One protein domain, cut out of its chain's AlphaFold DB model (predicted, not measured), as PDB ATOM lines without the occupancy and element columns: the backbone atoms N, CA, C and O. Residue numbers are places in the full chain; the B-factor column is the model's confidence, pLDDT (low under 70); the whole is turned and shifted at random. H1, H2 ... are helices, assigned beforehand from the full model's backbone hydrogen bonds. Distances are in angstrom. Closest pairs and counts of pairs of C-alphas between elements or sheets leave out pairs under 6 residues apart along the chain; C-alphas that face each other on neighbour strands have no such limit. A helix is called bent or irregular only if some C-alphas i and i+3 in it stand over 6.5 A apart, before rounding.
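AT A GLANCE: This is residues 4 to 60 of the 60 residues of an uncharacterized protein of Sinomonas sp. R1AF57 (UniProt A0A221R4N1). The chain makes a long, loose U with few contacts between its two limbs: H1, a link and H2 form one limb, and H3 and H4, one after the other, come back as the second limb. The tight link of 2 residues between H2 and H3 lies at the turn, at one end of the long axis, while H1 and the last part of H4 lie toward the other end, where residues 55 to 60 stick out. The printed part has 57 residues with four named helices, in the order H1, H2, H3, H4, and no named strand; the class is all helix. The whole is loose, with a radius of gyration of the C-alphas of 13.3 A, and elongated, with spans of 42 by 22 by 16 A.

IN THESE COORDINATES: The printed part begins with H1, residues 4 to 8, whose C-alpha 4 is at (28.516, 29.115, -18.288). H2, residues 14 to 30, is the longest helix by residues, 17, and measures 22.4 A from first to last C-alpha. It ends with C-alpha 30 at (41.994, 3.170, -1.667). H3, residues 33 to 42, is 13.9 A long. H4, residues 44 to 58, is 21.2 A long and ends with C-alpha 58 at (18.348, 20.754, -25.223).

HOW THE PARTS SIT: H1 and H2 are close but not clearly touching, with 1 pair of C-alphas within 8 A, that of Thr 6 and Trp 14 at 7.0 A. H2 has a kink of 57 degrees near residue 24, and it is irregular: C-alphas 26 and 29 are 8.5 A apart. H2 and H3 are apart, although they follow each other along the chain. Along H2, x goes from 29.404 at C-alpha 14 to 41.994 at C-alpha 30; along H3 it goes from 33.592 at C-alpha 33 to 21.360 at C-alpha 42. H3 and H4 meet only through their link. H4 is apart from H1 and from H2, and H1 is apart from H3. In H1, H3 and H4 every O i to N i+4 pair is within hydrogen-bond range; in H2, 11 of 13 are.

THE WHOLE: The two C-alphas farthest apart are those of Gln 30 and Thr 60, at 42.4 A, and the first and last printed C-alphas, of Asp 4 and Thr 60, are 19.8 A apart. Residues 55 to 60, of which 55 to 58 belong to H4, stand free. The printed part has no cut and ends at residue 60, the chain's last residue. The links from H1 to H2, from H2 to H3 and from H3 to H4 are tight, with 5, 2 and 1 residues. The mean pLDDT of the printed part is 94.3, and residue 60 is the one printed residue under 70.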
ATOM      1  N   ASP A   4      29.882  28.609 -18.104       96.88
ATOM      2  CA  ASP A   4      28.516  29.115 -18.288       96.88
ATOM      3  C   ASP A   4      27.471  27.995 -18.297       96.88
ATOM      4  O   ASP A   4      26.414  28.114 -17.684       96.88
ATOM      5  N   PHE A   5      27.778  26.861 -18.934       95.94
ATOM      6  CA  PHE A   5      26.865  25.720 -18.964       95.94
ATOM      7  C   PHE A   5      26.682  25.116 -17.570       95.94
ATOM      8  O   PHE A   5      25.567  24.798 -17.164       95.94
ATOM      9  N   THR A   6      27.776  24.938 -16.827       95.56
ATOM     10  CA  THR A   6      27.693  24.397 -15.464       95.56
ATOM     11  C   THR A   6      27.042  25.374 -14.492       95.56
ATOM     12  O   THR A   6      26.319  24.935 -13.603       95.56
ATOM     13  N   ALA A   7      27.241  26.681 -14.687       95.88
ATOM     14  CA  ALA A   7      26.594  27.733 -13.909       95.88
ATOM     15  C   ALA A   7      25.085  27.809 -14.189       95.88
ATOM     16  O   ALA A   7      24.306  28.032 -13.268       95.88
ATOM     17  N   ALA A   8      24.669  27.562 -15.434       96.56
ATOM     18  CA  ALA A   8      23.266  27.529 -15.840       96.56
ATOM     19  C   ALA A   8      22.507  26.263 -15.396       96.56
ATOM     20  O   ALA A   8      21.283  26.235 -15.487       96.56
ATOM     21  N   ASN A   9      23.208  25.220 -14.934       97.06
ATOM     22  CA  ASN A   9      22.604  23.966 -14.471       97.06
ATOM     23  C   ASN A   9      23.161  23.559 -13.087       97.06
ATOM     24  O   ASN A   9      23.830  22.523 -12.974       97.06
ATOM     25  N   PRO A  10      22.964  24.387 -12.037       96.75
ATOM     26  CA  PRO A  10      23.552  24.180 -10.711       96.75
ATOM     27  C   PRO A  10      22.915  23.019  -9.936       96.75
ATOM     28  O   PRO A  10      23.457  22.595  -8.917       96.75
ATOM     29  N   GLU A  11      21.778  22.495 -10.400       95.88
ATOM     30  CA  GLU A  11      21.130  21.323  -9.823       95.88
ATOM     31  C   GLU A  11      22.028  20.084  -9.896       95.88
ATOM     32  O   GLU A  11      21.941  19.214  -9.034       95.88
ATOM     33  N   VAL A  12      22.930  20.000 -10.875       96.56
ATOM     34  CA  VAL A  12      23.920  18.924 -10.944       96.56
ATOM     35  C   VAL A  12      25.194  19.354 -10.195       96.56
ATOM     36  O   VAL A  12      25.791  20.380 -10.525       96.56
ATOM     37  N   PRO A  13      25.700  18.567  -9.226       95.81
ATOM     38  CA  PRO A  13      26.901  18.875  -8.461       95.81
ATOM     39  C   PRO A  13      28.165  18.533  -9.267       95.81
ATOM     40  O   PRO A  13      28.975  17.687  -8.878       95.81
ATOM     41  N   TRP A  14      28.364  19.219 -10.399       95.94
ATOM     42  CA  TRP A  14      29.404  18.945 -11.400       95.94
ATOM     43  C   TRP A  14      30.804  18.764 -10.809       95.94
ATOM     44  O   TRP A  14      31.538  17.848 -11.191       95.94
ATOM     45  N   ARG A  15      31.186  19.639  -9.866       94.81
ATOM     46  CA  ARG A  15      32.505  19.591  -9.215       94.81
ATOM     47  C   ARG A  15      32.679  18.307  -8.409       94.81
ATOM     48  O   ARG A  15      33.706  17.651  -8.558       94.81
ATOM     49  N   SER A  16      31.674  17.940  -7.613       93.75
ATOM     50  CA  SER A  16      31.691  16.720  -6.799       93.75
ATOM     51  C   SER A  16      31.734  15.474  -7.682       93.75
ATOM     52  O   SER A  16      32.630  14.652  -7.532       93.75
ATOM     53  N   MET A  17      30.873  15.387  -8.704       94.00
ATOM     54  CA  MET A  17      30.855  14.243  -9.629       94.00
ATOM     55  C   MET A  17      32.199  14.047 -10.342       94.00
ATOM     56  O   MET A  17      32.696  12.924 -10.447       94.00
ATOM     57  N   LYS A  18      32.825  15.141 -10.798       94.19
ATOM     58  CA  LYS A  18      34.161  15.093 -11.404       94.19
ATOM     59  C   LYS A  18      35.220  14.643 -10.391       94.19
ATOM     60  O   LYS A  18      36.089  13.852 -10.751       94.19
ATOM     61  N   ALA A  19      35.148  15.125  -9.151       93.25
ATOM     62  CA  ALA A  19      36.065  14.731  -8.087       93.25
ATOM     63  C   ALA A  19      35.933  13.237  -7.750       93.25
ATOM     64  O   ALA A  19      36.941  12.535  -7.760       93.25
ATOM     65  N   THR A  20      34.711  12.725  -7.568       93.25
ATOM     66  CA  THR A  20      34.448  11.297  -7.329       93.25
ATOM     67  C   THR A  20      34.962  10.440  -8.480       93.25
ATOM     68  O   THR A  20      35.689   9.478  -8.246       93.25
ATOM     69  N   ARG A  21      34.671  10.810  -9.737       94.12
ATOM     70  CA  ARG A  21      35.208  10.096 -10.906       94.12
ATOM     71  C   ARG A  21      36.733  10.086 -10.907       94.12
ATOM     72  O   ARG A  21      37.328   9.070 -11.247       94.12
ATOM     73  N   ASN A  22      37.371  11.210 -10.584       95.31
ATOM     74  CA  ASN A  22      38.829  11.304 -10.569       95.31
ATOM     75  C   ASN A  22      39.445  10.437  -9.471       95.31
ATOM     76  O   ASN A  22      40.435   9.767  -9.753       95.31
ATOM     77  N   LEU A  23      38.846  10.420  -8.280       92.56
ATOM     78  CA  LEU A  23      39.261   9.552  -7.182       92.56
ATOM     79  C   LEU A  23      39.183   8.080  -7.599       92.56
ATOM     80  O   LEU A  23      40.178   7.370  -7.529       92.56
ATOM     81  N   VAL A  24      38.035   7.644  -8.125       93.25
ATOM     82  CA  VAL A  24      37.851   6.257  -8.576       93.25
ATOM     83  C   VAL A  24      38.807   5.913  -9.724       93.25
ATOM     84  O   VAL A  24      39.388   4.840  -9.736       93.25
ATOM     85  N   ALA A  25      39.036   6.814 -10.680       95.56
ATOM     86  CA  ALA A  25      39.910   6.519 -11.818       95.56
ATOM     87  C   ALA A  25      41.394   6.326 -11.444       95.56
ATOM     88  O   ALA A  25      42.093   5.614 -12.158       95.56
ATOM     89  N   HIS A  26      41.877   6.964 -10.372       96.00
ATOM     90  CA  HIS A  26      43.308   6.972 -10.020       96.00
ATOM     91  C   HIS A  26      43.637   6.237  -8.719       96.00
ATOM     92  O   HIS A  26      44.805   5.953  -8.471       96.00
ATOM     93  N   SER A  27      42.646   5.983  -7.870       92.44
ATOM     94  CA  SER A  27      42.858   5.488  -6.506       92.44
ATOM     95  C   SER A  27      41.734   4.549  -6.070       92.44
ATOM     96  O   SER A  27      41.365   4.539  -4.899       92.44
ATOM     97  N   TYR A  28      41.137   3.793  -7.006       88.25
ATOM     98  CA  TYR A  28      40.028   2.869  -6.712       88.25
ATOM     99  C   TYR A  28      40.367   1.836  -5.633       88.25
ATOM    100  O   TYR A  28      39.466   1.369  -4.947       88.25
ATOM    101  N   ASP A  29      41.642   1.483  -5.496       91.00
ATOM    102  CA  ASP A  29      42.192   0.562  -4.502       91.00
ATOM    103  C   ASP A  29      42.154   1.125  -3.072       91.00
ATOM    104  O   ASP A  29      42.219   0.370  -2.106       91.00
ATOM    105  N   GLN A  30      42.025   2.445  -2.939       89.88
ATOM    106  CA  GLN A  30      41.994   3.170  -1.667       89.88
ATOM    107  C   GLN A  30      40.603   3.728  -1.342       89.88
ATOM    108  O   GLN A  30      40.430   4.422  -0.339       89.88
ATOM    109  N   VAL A  31      39.607   3.467  -2.192       90.75
ATOM    110  CA  VAL A  31      38.234   3.919  -1.961       90.75
ATOM    111  C   VAL A  31      37.535   2.979  -0.986       90.75
ATOM    112  O   VAL A  31      37.572   1.761  -1.133       90.75
ATOM    113  N   ASP A  32      36.825   3.562  -0.022       94.56
ATOM    114  CA  ASP A  32      35.848   2.833   0.783       94.56
ATOM    115  C   ASP A  32      34.683   2.379  -0.116       94.56
ATOM    116  O   ASP A  32      33.901   3.193  -0.625       94.56
ATOM    117  N   TYR A  33      34.591   1.067  -0.341       92.94
ATOM    118  CA  TYR A  33      33.592   0.474  -1.225       92.94
ATOM    119  C   TYR A  33      32.163   0.597  -0.696       92.94
ATOM    120  O   TYR A  33      31.251   0.758  -1.506       92.94
ATOM    121  N   ASP A  34      31.951   0.578   0.620       95.75
ATOM    122  CA  ASP A  34      30.616   0.734   1.204       95.75
ATOM    123  C   ASP A  34      30.120   2.169   1.012       95.75
ATOM    124  O   ASP A  34      28.966   2.405   0.630       95.75
ATOM    125  N   LEU A  35      31.016   3.145   1.186       93.81
ATOM    126  CA  LEU A  35      30.732   4.543   0.882       93.81
ATOM    127  C   LEU A  35      30.446   4.743  -0.613       93.81
ATOM    128  O   LEU A  35      29.451   5.383  -0.969       93.81
ATOM    129  N   LEU A  36      31.291   4.189  -1.490       93.38
ATOM    130  CA  LEU A  36      31.132   4.308  -2.940       93.38
ATOM    131  C   LEU A  36      29.832   3.660  -3.417       93.38
ATOM    132  O   LEU A  36      29.097   4.260  -4.205       93.38
ATOM    133  N   TRP A  37      29.516   2.467  -2.915       95.19
ATOM    134  CA  TRP A  37      28.266   1.786  -3.221       95.19
ATOM    135  C   TRP A  37      27.064   2.583  -2.718       95.19
ATOM    136  O   TRP A  37      26.091   2.770  -3.446       95.19
ATOM    137  N   GLY A  38      27.149   3.144  -1.510       96.31
ATOM    138  CA  GLY A  38      26.122   4.022  -0.960       96.31
ATOM    139  C   GLY A  38      25.869   5.266  -1.818       96.31
ATOM    140  O   GLY A  38      24.710   5.667  -1.967       96.31
ATOM    141  N   ALA A  39      26.919   5.860  -2.388       94.06
ATOM    142  CA  ALA A  39      26.814   6.975  -3.326       94.06
ATOM    143  C   ALA A  39      26.191   6.535  -4.661       94.06
ATOM    144  O   ALA A  39      25.262   7.176  -5.161       94.06
ATOM    145  N   LEU A  40      26.636   5.402  -5.208       94.62
ATOM    146  CA  LEU A  40      26.131   4.850  -6.465       94.62
ATOM    147  C   LEU A  40      24.653   4.447  -6.378       94.62
ATOM    148  O   LEU A  40      23.889   4.718  -7.297       94.62
ATOM    149  N   ALA A  41      24.232   3.835  -5.275       97.12
ATOM    150  CA  ALA A  41      22.867   3.348  -5.110       97.12
ATOM    151  C   ALA A  41      21.861   4.464  -4.785       97.12
ATOM    152  O   ALA A  41      20.690   4.350  -5.138       97.12
ATOM    153  N   ARG A  42      22.288   5.534  -4.096       96.25
ATOM    154  CA  ARG A  42      21.360   6.551  -3.559       96.25
ATOM    155  C   ARG A  42      21.481   7.919  -4.214       96.25
ATOM    156  O   ARG A  42      20.468   8.578  -4.412       96.25
ATOM    157  N   GLN A  43      22.695   8.361  -4.527       94.88
ATOM    158  CA  GLN A  43      22.937   9.714  -5.038       94.88
ATOM    159  C   GLN A  43      22.979   9.715  -6.564       94.88
ATOM    160  O   GLN A  43      22.294  10.515  -7.198       94.88
ATOM    161  N   LEU A  44      23.715   8.776  -7.165       95.50
ATOM    162  CA  LEU A  44      23.896   8.731  -8.615       95.50
ATOM    163  C   LEU A  44      22.579   8.673  -9.419       95.50
ATOM    164  O   LEU A  44      22.513   9.361 -10.436       95.50
ATOM    165  N   PRO A  45      21.511   7.953  -9.004       97.50
ATOM    166  CA  PRO A  45      20.252   7.948  -9.748       97.50
ATOM    167  C   PRO A  45      19.584   9.327  -9.803       97.50
ATOM    168  O   PRO A  45      19.050   9.701 -10.847       97.50
ATOM    169  N   ILE A  46      19.660  10.092  -8.707       96.75
ATOM    170  CA  ILE A  46      19.123  11.457  -8.612       96.75
ATOM    171  C   ILE A  46      19.903  12.375  -9.553       96.75
ATOM    172  O   ILE A  46      19.309  13.101 -10.348       96.75
ATOM    173  N   GLU A  47      21.235  12.307  -9.513       96.12
ATOM    174  CA  GLU A  47      22.078  13.135 -10.378       96.12
ATOM    175  C   GLU A  47      21.917  12.782 -11.858       96.12
ATOM    176  O   GLU A  47      21.870  13.665 -12.715       96.12
ATOM    177  N   ALA A  48      21.750  11.495 -12.170       96.75
ATOM    178  CA  ALA A  48      21.474  11.043 -13.525       96.75
ATOM    179  C   ALA A  48      20.130  11.578 -14.045       96.75
ATOM    180  O   ALA A  48      20.028  11.910 -15.226       96.75
ATOM    181  N   GLU A  49      19.116  11.701 -13.185       98.06
ATOM    182  CA  GLU A  49      17.825  12.280 -13.569       98.06
ATOM    183  C   GLU A  49      17.935  13.770 -13.890       98.06
ATOM    184  O   GLU A  49      17.411  14.232 -14.902       98.06
ATOM    185  N   ARG A  50      18.704  14.517 -13.095       97.25
ATOM    186  CA  ARG A  50      18.980  15.933 -13.374       97.25
ATOM    187  C   ARG A  50      19.669  16.107 -14.728       97.25
ATOM    188  O   ARG A  50      19.244  16.932 -15.530       97.25
ATOM    189  N   VAL A  51      20.662  15.267 -15.032       96.62
ATOM    190  CA  VAL A  51      21.325  15.271 -16.346       96.62
ATOM    191  C   VAL A  51      20.347  14.932 -17.474       96.62
ATOM    192  O   VAL A  51      20.339  15.627 -18.490       96.62
ATOM    193  N   ARG A  52      19.494  13.912 -17.310       97.69
ATOM    194  CA  ARG A  52      18.467  13.563 -18.310       97.69
ATOM    195  C   ARG A  52      17.504  14.718 -18.575       97.69
ATOM    196  O   ARG A  52      17.212  14.993 -19.735       97.69
ATOM    197  N   SER A  53      17.075  15.429 -17.534       97.44
ATOM    198  CA  SER A  53      16.228  16.622 -17.665       97.44
ATOM    199  C   SER A  53      16.904  17.721 -18.494       97.44
ATOM    200  O   SER A  53      16.295  18.268 -19.414       97.44
ATOM    201  N   ILE A  54      18.190  17.996 -18.245       96.69
ATOM    202  CA  ILE A  54      18.970  18.960 -19.040       96.69
ATOM    203  C   ILE A  54      19.022  18.529 -20.510       96.69
ATOM    204  O   ILE A  54      18.729  19.329 -21.394       96.69
ATOM    205  N   VAL A  55      19.347  17.261 -20.777       96.31
ATOM    206  CA  VAL A  55      19.412  16.720 -22.146       96.31
ATOM    207  C   VAL A  55      18.056  16.826 -22.850       96.31
ATOM    208  O   VAL A  55      18.004  17.226 -24.010       96.31
ATOM    209  N   SER A  56      16.955  16.536 -22.153       97.00
ATOM    210  CA  SER A  56      15.605  16.677 -22.709       97.00
ATOM    211  C   SER A  56      15.293  18.119 -23.121       97.00
ATOM    212  O   SER A  56      14.709  18.326 -24.181       97.00
ATOM    213  N   ARG A  57      15.702  19.115 -22.319       95.25
ATOM    214  CA  ARG A  57      15.502  20.542 -22.629       95.25
ATOM    215  C   ARG A  57      16.325  21.026 -23.824       95.25
ATOM    216  O   ARG A  57      15.923  21.986 -24.461       95.25
ATOM    217  N   LEU A  58      17.469  20.397 -24.100       92.62
ATOM    218  CA  LEU A  58      18.348  20.754 -25.223       92.62
ATOM    219  C   LEU A  58      17.919  20.123 -26.556       92.62
ATOM    220  O   LEU A  58      18.315  20.612 -27.607       92.62
ATOM    221  N   ASN A  59      17.147  19.033 -26.509       87.50
ATOM    222  CA  ASN A  59      16.645  18.314 -27.686       87.50
ATOM    223  C   ASN A  59      15.219  18.737 -28.091       87.50
ATOM    224  O   ASN A  59      14.592  18.053 -28.901       87.50
ATOM    225  N   THR A  60      14.703  19.812 -27.492       59.12
ATOM    226  CA  THR A  60      13.426  20.453 -27.836       59.12
ATOM    227  C   THR A  60      13.719  21.736 -28.596       59.12
ATOM    228  O   THR A  60      13.041  21.977 -29.617       59.12
TER     229      THR A  60